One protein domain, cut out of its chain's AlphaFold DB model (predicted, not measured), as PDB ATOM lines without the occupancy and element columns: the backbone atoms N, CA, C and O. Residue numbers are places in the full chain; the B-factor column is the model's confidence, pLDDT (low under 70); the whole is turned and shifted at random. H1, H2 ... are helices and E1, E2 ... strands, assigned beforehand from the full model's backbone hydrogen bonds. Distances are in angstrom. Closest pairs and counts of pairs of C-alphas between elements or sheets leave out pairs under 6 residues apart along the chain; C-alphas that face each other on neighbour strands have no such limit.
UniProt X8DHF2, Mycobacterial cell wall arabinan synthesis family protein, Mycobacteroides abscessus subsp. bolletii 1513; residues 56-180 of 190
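Overview. This is residues 56 to 180 of the 190 residues of the protein "Mycobacterial cell wall arabinan synthesis family protein" of Mycobacteroides abscessus subsp. bolletii 1513 (UniProt X8DHF2). Two four-stranded sheets lie face to face as a sandwich, their strands running nearly in line with each other; they come closest along one side, where E5 and E8 meet, while E1 and E2 on the other side stay a little farther apart. Short helices H1 and H3 sit where the chain changes from one sheet to the other, and H2, which follows E2 and precedes E3 along the chain, only grazes the sheet E2 E3 E4 E5, coming near the end of E4 with the C-alphas of Gln 100 and Asp 115 7.2 A apart. The printed part has 125 residues, with three named helices and eight named strands in the order E1 H1 E2 H2 E3 E4 E5 H3 E6 E7 E8. The sheets, E1 E6 E7 E8 and E2 E3 E4 E5, are both antiparallel and the class is mostly strand. The whole is compact, with a radius of gyration of the C-alphas of 14.1 A and spans of 41 by 32 by 19 A.

Along the chain. E1 is residues 67 to 72, 16.7 A long, beginning at C-alpha 67 (215.348, 252.852, 258.267). H1 is residues 74 to 78, E2 84 to 88, H2 97 to 100 and E3 102 to 106. E4 is residues 110 to 115, 16.0 A, and E5 118 to 124, 17.6 A. H3 is residues 125 to 128. E6 is residues 135 to 141, 19.5 A, and E7 144 to 153, 21.3 A, which bends by 87 degrees at residue 150. E8, residues 162 to 167, is 16.2 A long and ends at C-alpha 167 (228.494, 246.496, 260.332).

Arrangement. In the first sheet, E1 pairs with E6 through N 69 and O 138, 2.8 A. E6, E7 and E8 form a meander, each strand the antiparallel neighbour of the one before, with N 139 and O 146 at 2.9 A and N 147 and O 165 at 2.8 A. In the second sheet, N 86 and O 104 of E2 and E3 are 2.9 A apart. E3, E4 and E5 are a second meander, with N 105 and O 112 at 2.8 A and N 113 and O 121 at 2.9 A. The sandwich's facing parts are 9.7 A centre to centre, and the strands of the two sheets stand at 20 degrees. The closest C-alphas of E5 and E8, Ile 120 and Gly 166, are 4.7 A apart; E1 and E2 are only just apart, at 8.5 A. H1 and H2 only graze the second sheet; H3 only grazes both. H1 has 0 of 1 O i to N i+4 pairs within hydrogen-bond range but 2 of 2 O i to N i+3 pairs; H2 and H3 are too short for an O i to N i+4 pair.

Size, cuts and confidence. The C-alphas farthest apart, of Ile 60 and Ala 157, are 43.3 A apart. The printed part has no cut and no long link; residues 168 to 180 hold no named element. The mean pLDDT of the printed part is 92.4, with residues 155 to 160 under 70.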
ATOM      1  N   THR A  56     210.408 261.155 245.371       93.56
ATOM      2  CA  THR A  56     211.443 262.105 245.786       93.56
ATOM      3  C   THR A  56     211.065 262.672 247.149       93.56
ATOM      4  O   THR A  56     209.988 263.243 247.308       93.56
ATOM      5  N   ALA A  57     211.945 262.508 248.130       92.31
ATOM      6  CA  ALA A  57     211.734 262.947 249.507       92.31
ATOM      7  C   ALA A  57     213.090 263.363 250.103       92.31
ATOM      8  O   ALA A  57     213.705 262.591 250.841       92.31
ATOM      9  N   PRO A  58     213.609 264.544 249.730       90.94
ATOM     10  CA  PRO A  58     214.940 264.961 250.129       90.94
ATOM     11  C   PRO A  58     214.969 265.334 251.608       90.94
ATOM     12  O   PRO A  58     214.372 266.328 252.021       90.94
ATOM     13  N   LEU A  59     215.681 264.541 252.410       89.19
ATOM     14  CA  LEU A  59     215.888 264.835 253.824       89.19
ATOM     15  C   LEU A  59     216.941 265.934 253.982       89.19
ATOM     16  O   LEU A  59     218.097 265.759 253.602       89.19
ATOM     17  N   ILE A  60     216.568 267.046 254.621       91.50
ATOM     18  CA  ILE A  60     217.501 268.140 254.953       91.50
ATOM     19  C   ILE A  60     218.604 267.642 255.897       91.50
ATOM     20  O   ILE A  60     219.772 267.978 255.721       91.50
ATOM     21  N   SER A  61     218.247 266.776 256.848       89.19
ATOM     22  CA  SER A  61     219.186 266.104 257.756       89.19
ATOM     23  C   SER A  61     220.031 265.023 257.076       89.19
ATOM     24  O   SER A  61     220.893 264.434 257.726       89.19
ATOM     25  N   GLN A  62     219.789 264.763 255.785       89.00
ATOM     26  CA  GLN A  62     220.422 263.761 254.925       89.00
ATOM     27  C   GLN A  62     220.152 262.309 255.335       89.00
ATOM     28  O   GLN A  62     219.748 261.527 254.484       89.00
ATOM     29  N   THR A  63     220.304 261.955 256.612       91.94
ATOM     30  CA  THR A  63     220.120 260.593 257.138       91.94
ATOM     31  C   THR A  63     218.856 260.483 258.000       91.94
ATOM     32  O   THR A  63     218.501 261.447 258.690       91.94
ATOM     33  N   PRO A  64     218.148 259.340 257.974       92.88
ATOM     34  CA  PRO A  64     217.033 259.076 258.882       92.88
ATOM     35  C   PRO A  64     217.541 258.716 260.288       92.88
ATOM     36  O   PRO A  64     218.709 258.368 260.461       92.88
ATOM     37  N   MET A  65     216.656 258.750 261.292       92.94
ATOM     38  CA  MET A  65     216.963 258.141 262.599       92.94
ATOM     39  C   MET A  65     217.021 256.615 262.477       92.94
ATOM     40  O   MET A  65     218.012 255.997 262.862       92.94
ATOM     41  N   ASP A  66     215.990 256.044 261.854       94.19
ATOM     42  CA  ASP A  66     215.835 254.615 261.625       94.19
ATOM     43  C   ASP A  66     215.311 254.372 260.208       94.19
ATOM     44  O   ASP A  66     214.439 255.091 259.712       94.19
ATOM     45  N   MET A  67     215.823 253.330 259.560       95.81
ATOM     46  CA  MET A  67     215.348 252.852 258.267       95.81
ATOM     47  C   MET A  67     215.164 251.340 258.314       95.81
ATOM     48  O   MET A  67     216.060 250.615 258.744       95.81
ATOM     49  N   THR A  68     214.021 250.865 257.820       97.06
ATOM     50  CA  THR A  68     213.763 249.441 257.593       97.06
ATOM     51  C   THR A  68     213.273 249.241 256.167       97.06
ATOM     52  O   THR A  68     212.345 249.915 255.728       97.06
ATOM     53  N   VAL A  69     213.887 248.308 255.446       96.25
ATOM     54  CA  VAL A  69     213.481 247.907 254.098       96.25
ATOM     55  C   VAL A  69     213.243 246.407 254.102       96.25
ATOM     56  O   VAL A  69     214.110 245.638 254.510       96.25
ATOM     57  N   ILE A  70     212.070 245.987 253.633       95.75
ATOM     58  CA  ILE A  70     211.714 244.574 253.504       95.75
ATOM     59  C   ILE A  70     211.470 244.289 252.026       95.75
ATOM     60  O   ILE A  70     210.544 244.829 251.426       95.75
ATOM     61  N   VAL A  71     212.306 243.435 251.441       94.31
ATOM     62  CA  VAL A  71     212.213 243.031 250.036       94.31
ATOM     63  C   VAL A  71     211.854 241.547 249.974       94.31
ATOM     64  O   VAL A  71     212.680 240.713 250.348       94.31
ATOM     65  N   PRO A  72     210.655 241.166 249.500       93.94
ATOM     66  CA  PRO A  72     210.339 239.761 249.251       93.94
ATOM     67  C   PRO A  72     211.302 239.173 248.212       93.94
ATOM     68  O   PRO A  72     211.525 239.791 247.168       93.94
ATOM     69  N   CYS A  73     211.844 237.970 248.440       93.38
ATOM     70  CA  CYS A  73     212.832 237.395 247.511       93.38
ATOM     71  C   CYS A  73     212.241 237.141 246.111       93.38
ATOM     72  O   CYS A  73     212.946 237.233 245.108       93.38
ATOM     73  N   ALA A  74     210.917 236.956 246.015       89.75
ATOM     74  CA  ALA A  74     210.188 236.850 244.751       89.75
ATOM     75  C   ALA A  74     210.405 238.052 243.807       89.75
ATOM     76  O   ALA A  74     210.343 237.894 242.588       89.75
ATOM     77  N   VAL A  75     210.712 239.240 244.341       90.06
ATOM     78  CA  VAL A  75     211.004 240.439 243.539       90.06
ATOM     79  C   VAL A  75     212.265 240.256 242.692       90.06
ATOM     80  O   VAL A  75     212.335 240.760 241.572       90.06
ATOM     81  N   VAL A  76     213.236 239.470 243.159       89.12
ATOM     82  CA  VAL A  76     214.483 239.195 242.424       89.12
ATOM     83  C   VAL A  76     214.217 238.431 241.124       89.12
ATOM     84  O   VAL A  76     214.923 238.634 240.134       89.12
ATOM     85  N   ASN A  77     213.152 237.625 241.086       85.56
ATOM     86  CA  ASN A  77     212.717 236.917 239.881       85.56
ATOM     87  C   ASN A  77     212.046 237.844 238.856       85.56
ATOM     88  O   ASN A  77     212.038 237.530 237.671       85.56
ATOM     89  N   SER A  78     211.515 238.990 239.294       84.94
ATOM     90  CA  SER A  78     210.960 240.013 238.394       84.94
ATOM     91  C   SER A  78     212.020 240.949 237.802       84.94
ATOM     92  O   SER A  78     211.729 241.700 236.872       84.94
ATOM     93  N   ALA A  79     213.253 240.911 238.319       88.75
ATOM     94  CA  ALA A  79     214.340 241.730 237.807       88.75
ATOM     95  C   ALA A  79     214.847 241.201 236.448       88.75
ATOM     96  O   ALA A  79     214.981 239.984 236.279       88.75
ATOM     97  N   PRO A  80     215.215 242.083 235.499       91.25
ATOM     98  CA  PRO A  80     215.823 241.692 234.229       91.25
ATOM     99  C   PRO A  80     217.040 240.771 234.391       91.25
ATOM    100  O   PRO A  80     217.736 240.785 235.416       91.25
ATOM    101  N   ALA A  81     217.333 239.977 233.360       89.06
ATOM    102  CA  ALA A  81     218.494 239.085 233.355       89.06
ATOM    103  C   ALA A  81     219.809 239.865 233.516       89.06
ATOM    104  O   ALA A  81     220.661 239.456 234.298       89.06
ATOM    105  N   ASP A  82     219.927 241.027 232.866       90.31
ATOM    106  CA  ASP A  82     221.109 241.894 232.953       90.31
ATOM    107  C   ASP A  82     221.270 242.607 234.305       90.31
ATOM    108  O   ASP A  82     222.351 243.113 234.606       90.31
ATOM    109  N   GLY A  83     220.236 242.578 235.149       92.19
ATOM    110  CA  GLY A  83     220.221 243.209 236.461       92.19
ATOM    111  C   GLY A  83     219.373 244.479 236.521       92.19
ATOM    112  O   GLY A  83     218.932 245.012 235.505       92.19
ATOM    113  N   ALA A  84     219.110 244.934 237.743       94.81
ATOM    114  CA  ALA A  84     218.382 246.164 238.033       94.81
ATOM    115  C   ALA A  84     218.620 246.618 239.479       94.81
ATOM    116  O   ALA A  84     218.962 245.831 240.367       94.81
ATOM    117  N   VAL A  85     218.376 247.900 239.728       95.94
ATOM    118  CA  VAL A  85     218.215 248.449 241.074       95.94
ATOM    119  C   VAL A  85     216.806 248.136 241.562       95.94
ATOM    120  O   VAL A  85     215.827 248.678 241.049       95.94
ATOM    121  N   ILE A  86     216.713 247.268 242.567       95.12
ATOM    122  CA  ILE A  86     215.445 246.922 243.218       95.12
ATOM    123  C   ILE A  86     214.965 248.104 244.051       95.12
ATOM    124  O   ILE A  86     213.800 248.489 243.970       95.12
ATOM    125  N   LEU A  87     215.884 248.694 244.815       95.81
ATOM    126  CA  LEU A  87     215.652 249.869 245.639       95.81
ATOM    127  C   LEU A  87     216.959 250.647 245.812       95.81
ATOM    128  O   LEU A  87     218.020 250.054 245.995       95.81
ATOM    129  N   GLY A  88     216.878 251.971 245.783       96.94
ATOM    130  CA  GLY A  88     217.958 252.875 246.150       96.94
ATOM    131  C   GLY A  88     217.427 254.098 246.888       96.94
ATOM    132  O   GLY A  88     216.333 254.574 246.581       96.94
ATOM    133  N   THR A  89     218.198 254.626 247.841       97.19
ATOM    134  CA  THR A  89     217.841 255.866 248.563       97.19
ATOM    135  C   THR A  89     218.261 257.144 247.820       97.19
ATOM    136  O   THR A  89     218.015 258.265 248.275       97.19
ATOM    137  N   ALA A  90     218.869 256.977 246.643       96.94
ATOM    138  CA  ALA A  90     219.156 258.014 245.662       96.94
ATOM    139  C   ALA A  90     219.026 257.457 244.231       96.94
ATOM    140  O   ALA A  90     219.036 256.236 244.043       96.94
ATOM    141  N   PRO A  91     218.925 258.317 243.201       96.00
ATOM    142  CA  PRO A  91     219.008 257.871 241.817       96.00
ATOM    143  C   PRO A  91     220.370 257.205 241.551       96.00
ATOM    144  O   PRO A  91     221.397 257.783 241.909       96.00
ATOM    145  N   PRO A  92     220.419 256.027 240.902       91.81
ATOM    146  CA  PRO A  92     221.675 255.303 240.687       91.81
ATOM    147  C   PRO A  92     222.671 256.038 239.782       91.81
ATOM    148  O   PRO A  92     223.869 255.862 239.962       91.81
ATOM    149  N   GLU A  93     222.182 256.875 238.864       92.62
ATOM    150  CA  GLU A  93     222.992 257.733 237.979       92.62
ATOM    151  C   GLU A  93     223.372 259.075 238.638       92.62
ATOM    152  O   GLU A  93     223.943 259.964 238.005       92.62
ATOM    153  N   GLY A  94     223.003 259.272 239.908       91.31
ATOM    154  CA  GLY A  94     223.320 260.484 240.650       91.31
ATOM    155  C   GLY A  94     224.819 260.612 240.919       91.31
ATOM    156  O   GLY A  94     225.518 259.624 241.166       91.31
ATOM    157  N   LYS A  95     225.321 261.850 240.935       93.00
ATOM    158  CA  LYS A  95     226.710 262.132 241.317       93.00
ATOM    159  C   LYS A  95     226.983 261.587 242.722       93.00
ATOM    160  O   LYS A  95     226.245 261.900 243.648       93.00
ATOM    161  N   GLU A  96     228.049 260.796 242.858       93.06
ATOM    162  CA  GLU A  96     228.487 260.199 244.131       93.06
ATOM    163  C   GLU A  96     227.401 259.374 244.845       93.06
ATOM    164  O   GLU A  96     227.530 259.078 246.031       93.06
ATOM    165  N   ALA A  97     226.347 258.946 244.139       94.38
ATOM    166  CA  ALA A  97     225.221 258.267 244.769       94.38
ATOM    167  C   ALA A  97     225.682 257.010 245.519       94.38
ATOM    168  O   ALA A  97     225.329 256.816 246.680       94.38
ATOM    169  N   ALA A  98     226.550 256.200 244.908       92.62
ATOM    170  CA  ALA A  98     227.105 255.006 245.547       92.62
ATOM    171  C   ALA A  98     227.895 255.302 246.835       92.62
ATOM    172  O   ALA A  98     227.951 254.437 247.700       92.62
ATOM    173  N   LEU A  99     228.475 256.500 246.988       95.06
ATOM    174  CA  LEU A  99     229.273 256.894 248.158       95.06
ATOM    175  C   LEU A  99     228.426 257.393 249.333       95.06
ATOM    176  O   LEU A  99     228.915 257.404 250.460       95.06
ATOM    177  N   GLN A 100     227.181 257.809 249.092       94.81
ATOM    178  CA  GLN A 100     226.343 258.425 250.130       94.81
ATOM    179  C   GLN A 100     225.055 257.665 250.423       94.81
ATOM    180  O   GLN A 100     224.484 257.843 251.492       94.81
ATOM    181  N   SER A 101     224.579 256.840 249.496       96.50
ATOM    182  CA  SER A 101     223.256 256.222 249.576       96.50
ATOM    183  C   SER A 101     223.330 254.702 249.638       96.50
ATOM    184  O   SER A 101     224.374 254.097 249.370       96.50
ATOM    185  N   LEU A 102     222.198 254.099 249.994       98.00
ATOM    186  CA  LEU A 102     222.033 252.658 250.021       98.00
ATOM    187  C   LEU A 102     221.407 252.176 248.715       98.00
ATOM    188  O   LEU A 102     220.457 252.780 248.210       98.00
ATOM    189  N   PHE A 103     221.914 251.059 248.200       97.94
ATOM    190  CA  PHE A 103     221.386 250.374 247.029       97.94
ATOM    191  C   PHE A 103     221.212 248.884 247.287       97.94
ATOM    192  O   PHE A 103     222.117 248.206 247.763       97.94
ATOM    193  N   VAL A 104     220.062 248.367 246.865       97.56
ATOM    194  CA  VAL A 104     219.799 246.943 246.675       97.56
ATOM    195  C   VAL A 104     219.811 246.688 245.177       97.56
ATOM    196  O   VAL A 104     218.894 247.095 244.450       97.56
ATOM    197  N   ARG A 105     220.871 246.046 244.695       96.50
ATOM    198  CA  ARG A 105     221.125 245.854 243.269       96.50
ATOM    199  C   ARG A 105     221.211 244.372 242.957       96.50
ATOM    200  O   ARG A 105     221.911 243.622 243.626       96.50
ATOM    201  N   VAL A 106     220.494 243.952 241.928       96.31
ATOM    202  CA  VAL A 106     220.604 242.605 241.375       96.31
ATOM    203  C   VAL A 106     221.415 242.708 240.098       96.31
ATOM    204  O   VAL A 106     221.114 243.535 239.242       96.31
ATOM    205  N   THR A 107     222.444 241.883 239.975       95.25
ATOM    206  CA  THR A 107     223.250 241.709 238.765       95.25
ATOM    207  C   THR A 107     222.886 240.380 238.095       95.25
ATOM    208  O   THR A 107     221.916 239.715 238.471       95.25
ATOM    209  N   LYS A 108     223.657 239.957 237.089       94.69
ATOM    210  CA  LYS A 108     223.503 238.626 236.478       94.69
ATOM    211  C   LYS A 108     223.718 237.500 237.490       94.69
ATOM    212  O   LYS A 108     223.005 236.503 237.469       94.69
ATOM    213  N   GLU A 109     224.669 237.684 238.400       95.25
ATOM    214  CA  GLU A 109     225.196 236.604 239.239       95.25
ATOM    215  C   GLU A 109     224.864 236.776 240.720       95.25
ATOM    216  O   GLU A 109     224.820 235.792 241.459       95.25
ATOM    217  N   ARG A 110     224.654 238.013 241.180       95.69
ATOM    218  CA  ARG A 110     224.639 238.369 242.605       95.69
ATOM    219  C   ARG A 110     223.518 239.358 242.916       95.69
ATOM    220  O   ARG A 110     223.126 240.152 242.064       95.69
ATOM    221  N   LEU A 111     223.032 239.329 244.148       96.62
ATOM    222  CA  LEU A 111     222.342 240.446 244.776       96.62
ATOM    223  C   LEU A 111     223.316 241.103 245.749       96.62
ATOM    224  O   LEU A 111     223.816 240.444 246.661       96.62
ATOM    225  N   ASP A 112     223.535 242.397 245.556       97.31
ATOM    226  CA  ASP A 112     224.417 243.227 246.361       97.31
ATOM    227  C   ASP A 112     223.602 244.278 247.111       97.31
ATOM    228  O   ASP A 112     222.755 244.970 246.537       97.31
ATOM    229  N   ILE A 113     223.869 244.392 248.407       97.94
ATOM    230  CA  ILE A 113     223.356 245.457 249.261       97.94
ATOM    231  C   ILE A 113     224.557 246.303 249.636       97.94
ATOM    232  O   ILE A 113     225.453 245.833 250.343       97.94
ATOM    233  N   THR A 114     224.588 247.532 249.141       97.75
ATOM    234  CA  THR A 114     225.656 248.483 249.427       97.75
ATOM    235  C   THR A 114     225.112 249.686 250.164       97.75
ATOM    236  O   THR A 114     223.997 250.123 249.902       97.75
ATOM    237  N   ASP A 115     225.908 250.220 251.079       97.44
ATOM    238  CA  ASP A 115     225.607 251.436 251.824       97.44
ATOM    239  C   ASP A 115     226.884 252.266 251.907       97.44
ATOM    240  O   ASP A 115     227.916 251.764 252.355       97.44
ATOM    241  N   ARG A 116     226.854 253.495 251.386       96.38
ATOM    242  CA  ARG A 116     228.020 254.398 251.354       96.38
ATOM    243  C   ARG A 116     229.304 253.739 250.817       96.38
ATOM    244  O   ARG A 116     230.386 253.879 251.383       96.38
ATOM    245  N   ASN A 117     229.177 253.009 249.708       95.31
ATOM    246  CA  ASN A 117     230.240 252.260 249.024       95.31
ATOM    247  C   ASN A 117     230.849 251.102 249.839       95.31
ATOM    248  O   ASN A 117     231.888 250.553 249.474       95.31
ATOM    249  N   VAL A 118     230.179 250.690 250.915       96.81
ATOM    250  CA  VAL A 118     230.493 249.485 251.682       96.81
ATOM    251  C   VAL A 118     229.513 248.383 251.296       96.81
ATOM    252  O   VAL A 118     228.307 248.604 251.222       96.81
ATOM    253  N   VAL A 119     230.023 247.177 251.047       97.44
ATOM    254  CA  VAL A 119     229.189 246.002 250.760       97.44
ATOM    255  C   VAL A 119     228.666 245.437 252.080       97.44
ATOM    256  O   VAL A 119     229.402 244.785 252.815       97.44
ATOM    257  N   ILE A 120     227.390 245.686 252.377       97.44
ATOM    258  CA  ILE A 120     226.696 245.168 253.565       97.44
ATOM    259  C   ILE A 120     226.415 243.675 253.408       97.44
ATOM    260  O   ILE A 120     226.584 242.900 254.349       97.44
ATOM    261  N   ALA A 121     225.988 243.264 252.213       96.56
ATOM    262  CA  ALA A 121     225.762 241.869 251.871       96.56
ATOM    263  C   ALA A 121     225.968 241.633 250.379       96.56
ATOM    264  O   ALA A 121     225.694 242.507 249.557       96.56
ATOM    265  N   SER A 122     226.396 240.424 250.034       96.12
ATOM    266  CA  SER A 122     226.516 239.985 248.650       96.12
ATOM    267  C   SER A 122     226.230 238.489 248.572       96.12
ATOM    268  O   SER A 122     226.952 237.685 249.161       96.12
ATOM    269  N   VAL A 123     225.149 238.114 247.890       95.31
ATOM    270  CA  VAL A 123     224.627 236.737 247.857       95.31
ATOM    271  C   VAL A 123     224.399 236.310 246.405       95.31
ATOM    272  O   VAL A 123     223.925 237.126 245.614       95.31
ATOM    273  N   PRO A 124     224.702 235.059 246.005       95.31
ATOM    274  CA  PRO A 124     224.402 234.585 244.655       95.31
ATOM    275  C   PRO A 124     222.920 234.751 244.304       95.31
ATOM    276  O   PRO A 124     222.045 234.351 245.075       95.31
ATOM    277  N   ARG A 125     222.629 235.288 243.114       94.81
ATOM    278  CA  ARG A 125     221.260 235.521 242.624       94.81
ATOM    279  C   ARG A 125     220.438 234.235 242.631       94.81
ATOM    280  O   ARG A 125     219.267 234.272 242.980       94.81
ATOM    281  N   THR A 126     221.057 233.102 242.310       93.50
ATOM    282  CA  THR A 126     220.427 231.773 242.338       93.50
ATOM    283  C   THR A 126     220.002 231.340 243.741       93.50
ATOM    284  O   THR A 126     218.948 230.731 243.887       93.50
ATOM    285  N   LYS A 127     220.780 231.688 244.775       93.19
ATOM    286  CA  LYS A 127     220.456 231.393 246.179       93.19
ATOM    287  C   LYS A 127     219.304 232.277 246.662       93.19
ATOM    288  O   LYS A 127     218.407 231.790 247.327       93.19
ATOM    289  N   VAL A 128     219.279 233.552 246.268       93.31
ATOM    290  CA  VAL A 128     218.171 234.471 246.603       93.31
ATOM    291  C   VAL A 128     216.885 234.141 245.836       93.31
ATOM    292  O   VAL A 128     215.795 234.307 246.364       93.31
ATOM    293  N   ALA A 129     216.995 233.658 244.600       92.06
ATOM    294  CA  ALA A 129     215.856 233.214 243.799       92.06
ATOM    295  C   ALA A 129     215.296 231.844 244.231       92.06
ATOM    296  O   ALA A 129     214.270 231.418 243.695       92.06
ATOM    297  N   SER A 130     215.964 231.142 245.156       91.75
ATOM    298  CA  SER A 130     215.520 229.837 245.642       91.75
ATOM    299  C   SER A 130     214.239 229.968 246.483       91.75
ATOM    300  O   SER A 130     213.993 231.019 247.080       91.75
ATOM    301  N   PRO A 131     213.421 228.903 246.571       90.62
ATOM    302  CA  PRO A 131     212.230 228.894 247.420       90.62
ATOM    303  C   PRO A 131     212.546 228.989 248.922       90.62
ATOM    304  O   PRO A 131     211.645 229.275 249.706       90.62
ATOM    305  N   ASP A 132     213.802 228.771 249.324       91.81
ATOM    306  CA  ASP A 132     214.230 228.890 250.721       91.81
ATOM    307  C   ASP A 132     214.288 230.361 251.159       91.81
ATOM    308  O   ASP A 132     214.013 230.684 252.314       91.81
ATOM    309  N   CYS A 133     214.601 231.276 250.234       93.69
ATOM    310  CA  CYS A 133     214.626 232.708 250.508       93.69
ATOM    311  C   CYS A 133     213.202 233.258 250.617       93.69
ATOM    312  O   CYS A 133     212.459 233.324 249.634       93.69
ATOM    313  N   ARG A 134     212.826 233.725 251.810       93.31
ATOM    314  CA  ARG A 134     211.498 234.309 252.055       93.31
ATOM    315  C   ARG A 134     211.499 235.817 251.821       93.31
ATOM    316  O   ARG A 134     210.767 236.331 250.971       93.31
ATOM    317  N   ARG A 135     212.330 236.540 252.571       95.00
ATOM    318  CA  ARG A 135     212.467 237.999 252.486       95.00
ATOM    319  C   ARG A 135     213.865 238.444 252.887       95.00
ATOM    320  O   ARG A 135     214.563 237.765 253.635       95.00
ATOM    321  N   ILE A 136     214.231 239.621 252.412       96.19
ATOM    322  CA  ILE A 136     215.453 240.330 252.763       96.19
ATOM    323  C   ILE A 136     215.040 241.500 253.650       96.19
ATOM    324  O   ILE A 136     214.264 242.354 253.219       96.19
ATOM    325  N   VAL A 137     215.537 241.529 254.880       97.31
ATOM    326  CA  VAL A 137     215.279 242.592 255.852       97.31
ATOM    327  C   VAL A 137     216.549 243.404 256.025       97.31
ATOM    328  O   VAL A 137     217.577 242.879 256.447       97.31
ATOM    329  N   ILE A 138     216.479 244.688 255.698       97.94
ATOM    330  CA  ILE A 138     217.587 245.629 255.821       97.94
ATOM    331  C   ILE A 138     217.204 246.654 256.874       97.94
ATOM    332  O   ILE A 138     216.142 247.264 256.788       97.94
ATOM    333  N   THR A 139     218.074 246.853 257.853       97.94
ATOM    334  CA  THR A 139     217.877 247.826 258.930       97.94
ATOM    335  C   THR A 139     219.089 248.731 259.023       97.94
ATOM    336  O   THR A 139     220.211 248.231 258.979       97.94
ATOM    337  N   SER A 140     218.871 250.030 259.201       97.38
ATOM    338  CA  SER A 140     219.930 251.004 259.463       97.38
ATOM    339  C   SER A 140     219.484 251.954 260.572       97.38
ATOM    340  O   SER A 140     218.476 252.645 260.419       97.38
ATOM    341  N   SER A 141     220.198 251.945 261.700       96.62
ATOM    342  CA  SER A 141     219.910 252.784 262.873       96.62
ATOM    343  C   SER A 141     221.194 253.248 263.572       96.62
ATOM    344  O   SER A 141     222.301 253.152 263.036       96.62
ATOM    345  N   ASP A 142     221.074 253.752 264.796       95.75
ATOM    346  CA  ASP A 142     222.176 253.931 265.751       95.75
ATOM    347  C   ASP A 142     222.964 252.645 266.087       95.75
ATOM    348  O   ASP A 142     224.085 252.723 266.583       95.75
ATOM    349  N   LYS A 143     222.424 251.461 265.787       95.94
ATOM    350  CA  LYS A 143     223.096 250.167 265.987       95.94
ATOM    351  C   LYS A 143     223.969 249.756 264.803       95.94
ATOM    352  O   LYS A 143     224.719 248.792 264.927       95.94
ATOM    353  N   GLY A 144     223.853 250.452 263.672       96.25
ATOM    354  CA  GLY A 144     224.533 250.142 262.418       96.25
ATOM    355  C   GLY A 144     223.603 249.651 261.310       96.25
ATOM    356  O   GLY A 144     222.381 249.605 261.480       96.25
ATOM    357  N   THR A 145     224.197 249.298 260.168       97.88
ATOM    358  CA  THR A 145     223.482 248.798 258.985       97.88
ATOM    359  C   THR A 145     223.661 247.285 258.867       97.88
ATOM    360  O   THR A 145     224.784 246.781 258.787       97.88
ATOM    361  N   PHE A 146     222.545 246.559 258.810       97.81
ATOM    362  CA  PHE A 146     222.507 245.103 258.679       97.81
ATOM    363  C   PHE A 146     221.536 244.670 257.588       97.81
ATOM    364  O   PHE A 146     220.500 245.300 257.383       97.81
ATOM    365  N   ALA A 147     221.845 243.548 256.948       97.44
ATOM    366  CA  ALA A 147     220.959 242.828 256.052       97.44
ATOM    367  C   ALA A 147     220.791 241.388 256.545       97.44
ATOM    368  O   ALA A 147     221.766 240.722 256.894       97.44
ATOM    369  N   THR A 148     219.551 240.915 256.564       96.69
ATOM    370  CA  THR A 148     219.175 239.555 256.961       96.69
ATOM    371  C   THR A 148     218.386 238.915 255.829       96.69
ATOM    372  O   THR A 148     217.415 239.496 255.350       96.69
ATOM    373  N   PHE A 149     218.797 237.728 255.399       95.62
ATOM    374  CA  PHE A 149     218.127 236.940 254.370       95.62
ATOM    375  C   PHE A 149     217.401 235.783 255.052       95.62
ATOM    376  O   PHE A 149     218.011 234.766 255.380       95.62
ATOM    377  N   GLU A 150     216.100 235.944 255.283       94.06
ATOM    378  CA  GLU A 150     215.303 234.954 256.005       94.06
ATOM    379  C   GLU A 150     215.153 233.657 255.201       94.06
ATOM    380  O   GLU A 150     214.671 233.677 254.064       94.06
ATOM    381  N   GLY A 151     215.493 232.529 255.825       91.06
ATOM    382  CA  GLY A 151     215.469 231.190 255.230       91.06
ATOM    383  C   GLY A 151     216.718 230.827 254.420       91.06
ATOM    384  O   GLY A 151     216.883 229.671 254.037       91.06
ATOM    385  N   LEU A 152     217.639 231.771 254.203       91.56
ATOM    386  CA  LEU A 152     218.977 231.448 253.716       91.56
ATOM    387  C   LEU A 152     219.914 231.267 254.898       91.56
ATOM    388  O   LEU A 152     219.875 232.046 255.837       91.56
ATOM    389  N   HIS A 153     220.811 230.292 254.813       88.06
ATOM    390  CA  HIS A 153     221.798 230.033 255.857       88.06
ATOM    391  C   HIS A 153     223.216 230.287 255.345       88.06
ATOM    392  O   HIS A 153     223.508 230.123 254.152       88.06
ATOM    393  N   GLY A 154     224.085 230.735 256.251       73.94
ATOM    394  CA  GLY A 154     225.509 230.899 255.982       73.94
ATOM    395  C   GLY A 154     226.232 229.557 255.894       73.94
ATOM    396  O   GLY A 154     225.776 228.542 256.414       73.94
ATOM    397  N   ASP A 155     227.404 229.563 255.267       68.50
ATOM    398  CA  ASP A 155     228.158 228.336 254.992       68.50
ATOM    399  C   ASP A 155     229.053 227.912 256.194       68.50
ATOM    400  O   ASP A 155     229.893 227.021 256.073       68.50
ATOM    401  N   GLY A 156     228.865 228.545 257.366       63.78
ATOM    402  CA  GLY A 156     229.678 228.411 258.586       63.78
ATOM    403  C   GLY A 156     229.008 227.658 259.749       63.78
ATOM    404  O   GLY A 156     228.069 226.896 259.554       63.78
ATOM    405  N   ALA A 157     229.509 227.854 260.978       53.94
ATOM    406  CA  ALA A 157     229.107 227.094 262.176       53.94
ATOM    407  C   ALA A 157     227.638 227.293 262.614       53.94
ATOM    408  O   ALA A 157     227.082 226.434 263.292       53.94
ATOM    409  N   GLU A 158     226.986 228.375 262.182       57.53
ATOM    410  CA  GLU A 158     225.578 228.681 262.468       57.53
ATOM    411  C   GLU A 158     224.664 228.333 261.280       57.53
ATOM    412  O   GLU A 158     223.930 229.171 260.764       57.53
ATOM    413  N   LYS A 159     224.690 227.071 260.827       60.81
ATOM    414  CA  LYS A 159     223.863 226.603 259.692       60.81
ATOM    415  C   LYS A 159     222.347 226.702 259.911       60.81
ATOM    416  O   LYS A 159     221.600 226.480 258.968       60.81
ATOM    417  N   SER A 160     221.893 226.962 261.135       62.44
ATOM    418  CA  SER A 160     220.472 227.061 261.485       62.44
ATOM    419  C   SER A 160     219.954 228.497 261.575       62.44
ATOM    420  O   SER A 160     218.741 228.688 261.603       62.44
ATOM    421  N   ALA A 161     220.834 229.502 261.636       79.12
ATOM    422  CA  ALA A 161     220.436 230.903 261.738       79.12
ATOM    423  C   ALA A 161     220.315 231.542 260.350       79.12
ATOM    424  O   ALA A 161     221.042 231.175 259.421       79.12
ATOM    425  N   ASP A 162     219.387 232.490 260.203       87.50
ATOM    426  CA  ASP A 162     219.247 233.269 258.973       87.50
ATOM    427  C   ASP A 162     220.566 233.978 258.628       87.50
ATOM    428  O   ASP A 162     221.283 234.476 259.500       87.50
ATOM    429  N   LEU A 163     220.885 234.043 257.337       91.31
ATOM    430  CA  LEU A 163     222.092 234.670 256.824       91.31
ATOM    431  C   LEU A 163     222.012 236.165 257.109       91.31
ATOM    432  O   LEU A 163     221.269 236.902 256.457       91.31
ATOM    433  N   ARG A 164     222.806 236.609 258.078       93.31
ATOM    434  CA  ARG A 164     222.896 238.002 258.495       93.31
ATOM    435  C   ARG A 164     224.303 238.534 258.278       93.31
ATOM    436  O   ARG A 164     225.283 237.889 258.641       93.31
ATOM    437  N   SER A 165     224.399 239.733 257.723       94.75
ATOM    438  CA  SER A 165     225.659 240.448 257.530       94.75
ATOM    439  C   SER A 165     225.469 241.950 257.724       94.75
ATOM    440  O   SER A 165     224.347 242.458 257.742       94.75
ATOM    441  N   GLY A 166     226.570 242.667 257.912       95.06
ATOM    442  CA  GLY A 166     226.567 244.112 258.092       95.06
ATOM    443  C   GLY A 166     227.606 244.568 259.098       95.06
ATOM    444  O   GLY A 166     228.472 243.794 259.509       95.06
ATOM    445  N   PHE A 167     227.503 245.832 259.495       96.56
ATOM    446  CA  PHE A 167     228.494 246.496 260.332       96.56
ATOM    447  C   PHE A 167     227.803 247.261 261.464       96.56
ATOM    448  O   PHE A 167     226.875 248.029 261.194       96.56
ATOM    449  N   PRO A 168     228.265 247.112 262.720       96.88
ATOM    450  CA  PRO A 168     227.752 247.863 263.860       96.88
ATOM    451  C   PRO A 168     228.319 249.296 263.892       96.88
ATOM    452  O   PRO A 168     228.884 249.721 264.897       96.88
ATOM    453  N   ASP A 169     228.228 250.026 262.777       95.50
ATOM    454  CA  ASP A 169     228.684 251.415 262.667       95.50
ATOM    455  C   ASP A 169     227.487 252.367 262.497       95.50
ATOM    456  O   ASP A 169     226.873 252.385 261.424       95.50
ATOM    457  N   PRO A 170     227.150 253.192 263.508       93.88
ATOM    458  CA  PRO A 170     226.061 254.165 263.408       93.88
ATOM    459  C   PRO A 170     226.257 255.197 262.292       93.88
ATOM    460  O   PRO A 170     225.289 255.827 261.872       93.88
ATOM    461  N   ASN A 171     227.481 255.416 261.814       93.69
ATOM    462  CA  ASN A 171     227.769 256.416 260.787       93.69
ATOM    463  C   ASN A 171     227.535 255.896 259.366       93.69
ATOM    464  O   ASN A 171     227.626 256.676 258.415       93.69
ATOM    465  N   LEU A 172     227.212 254.611 259.204       94.88
ATOM    466  CA  LEU A 172     226.872 254.054 257.898       94.88
ATOM    467  C   LEU A 172     225.466 254.416 257.429       94.88
ATOM    468  O   LEU A 172     225.198 254.189 256.262       94.88
ATOM    469  N   ARG A 173     224.603 255.027 258.260       96.06
ATOM    470  CA  ARG A 173     223.236 255.396 257.851       96.06
ATOM    471  C   ARG A 173     223.219 256.128 256.496       96.06
ATOM    472  O   ARG A 173     223.931 257.128 256.350       96.06
ATOM    473  N   PRO A 174     222.395 255.680 255.529       96.62
ATOM    474  CA  PRO A 174     222.423 256.224 254.183       96.62
ATOM    475  C   PRO A 174     221.827 257.622 254.123       96.62
ATOM    476  O   PRO A 174     220.869 257.956 254.828       96.62
ATOM    477  N   GLN A 175     222.324 258.406 253.175       95.69
ATOM    478  CA  GLN A 175     221.632 259.590 252.711       95.69
ATOM    479  C   GLN A 175     220.364 259.197 251.939       95.69
ATOM    480  O   GLN A 175     220.396 258.331 251.056       95.69
ATOM    481  N   ILE A 176     219.251 259.865 252.246       95.06
ATOM    482  CA  ILE A 176     217.958 259.690 251.580       95.06
ATOM    483  C   ILE A 176     217.587 260.975 250.843       95.06
ATOM    484  O   ILE A 176     217.298 262.010 251.449       95.06
ATOM    485  N   VAL A 177     217.554 260.889 249.514       95.25
ATOM    486  CA  VAL A 177     216.948 261.919 248.650       95.25
ATOM    487  C   VAL A 177     215.587 261.487 248.089       95.25
ATOM    488  O   VAL A 177     214.877 262.268 247.453       95.25
ATOM    489  N   GLY A 178     215.206 260.237 248.341       94.69
ATOM    490  CA  GLY A 178     213.965 259.611 247.912       94.69
ATOM    491  C   GLY A 178     214.086 258.090 247.941       94.69
ATOM    492  O   GLY A 178     215.067 257.552 248.450       94.69
ATOM    493  N   VAL A 179     213.106 257.401 247.368       96.69
ATOM    494  CA  VAL A 179     213.147 255.956 247.120       96.69
ATOM    495  C   VAL A 179     212.995 255.729 245.621       96.69
ATOM    496  O   VAL A 179     212.004 256.146 245.016       96.69
ATOM    497  N   PHE A 180     213.998 255.090 245.025       96.50
ATOM    498  CA  PHE A 180     214.111 254.883 243.585       96.50
ATOM    499  C   PHE A 180     214.219 253.397 243.264       96.50
ATOM    500  O   PHE A 180     214.929 252.650 243.932       96.50
TER     501      PHE A 180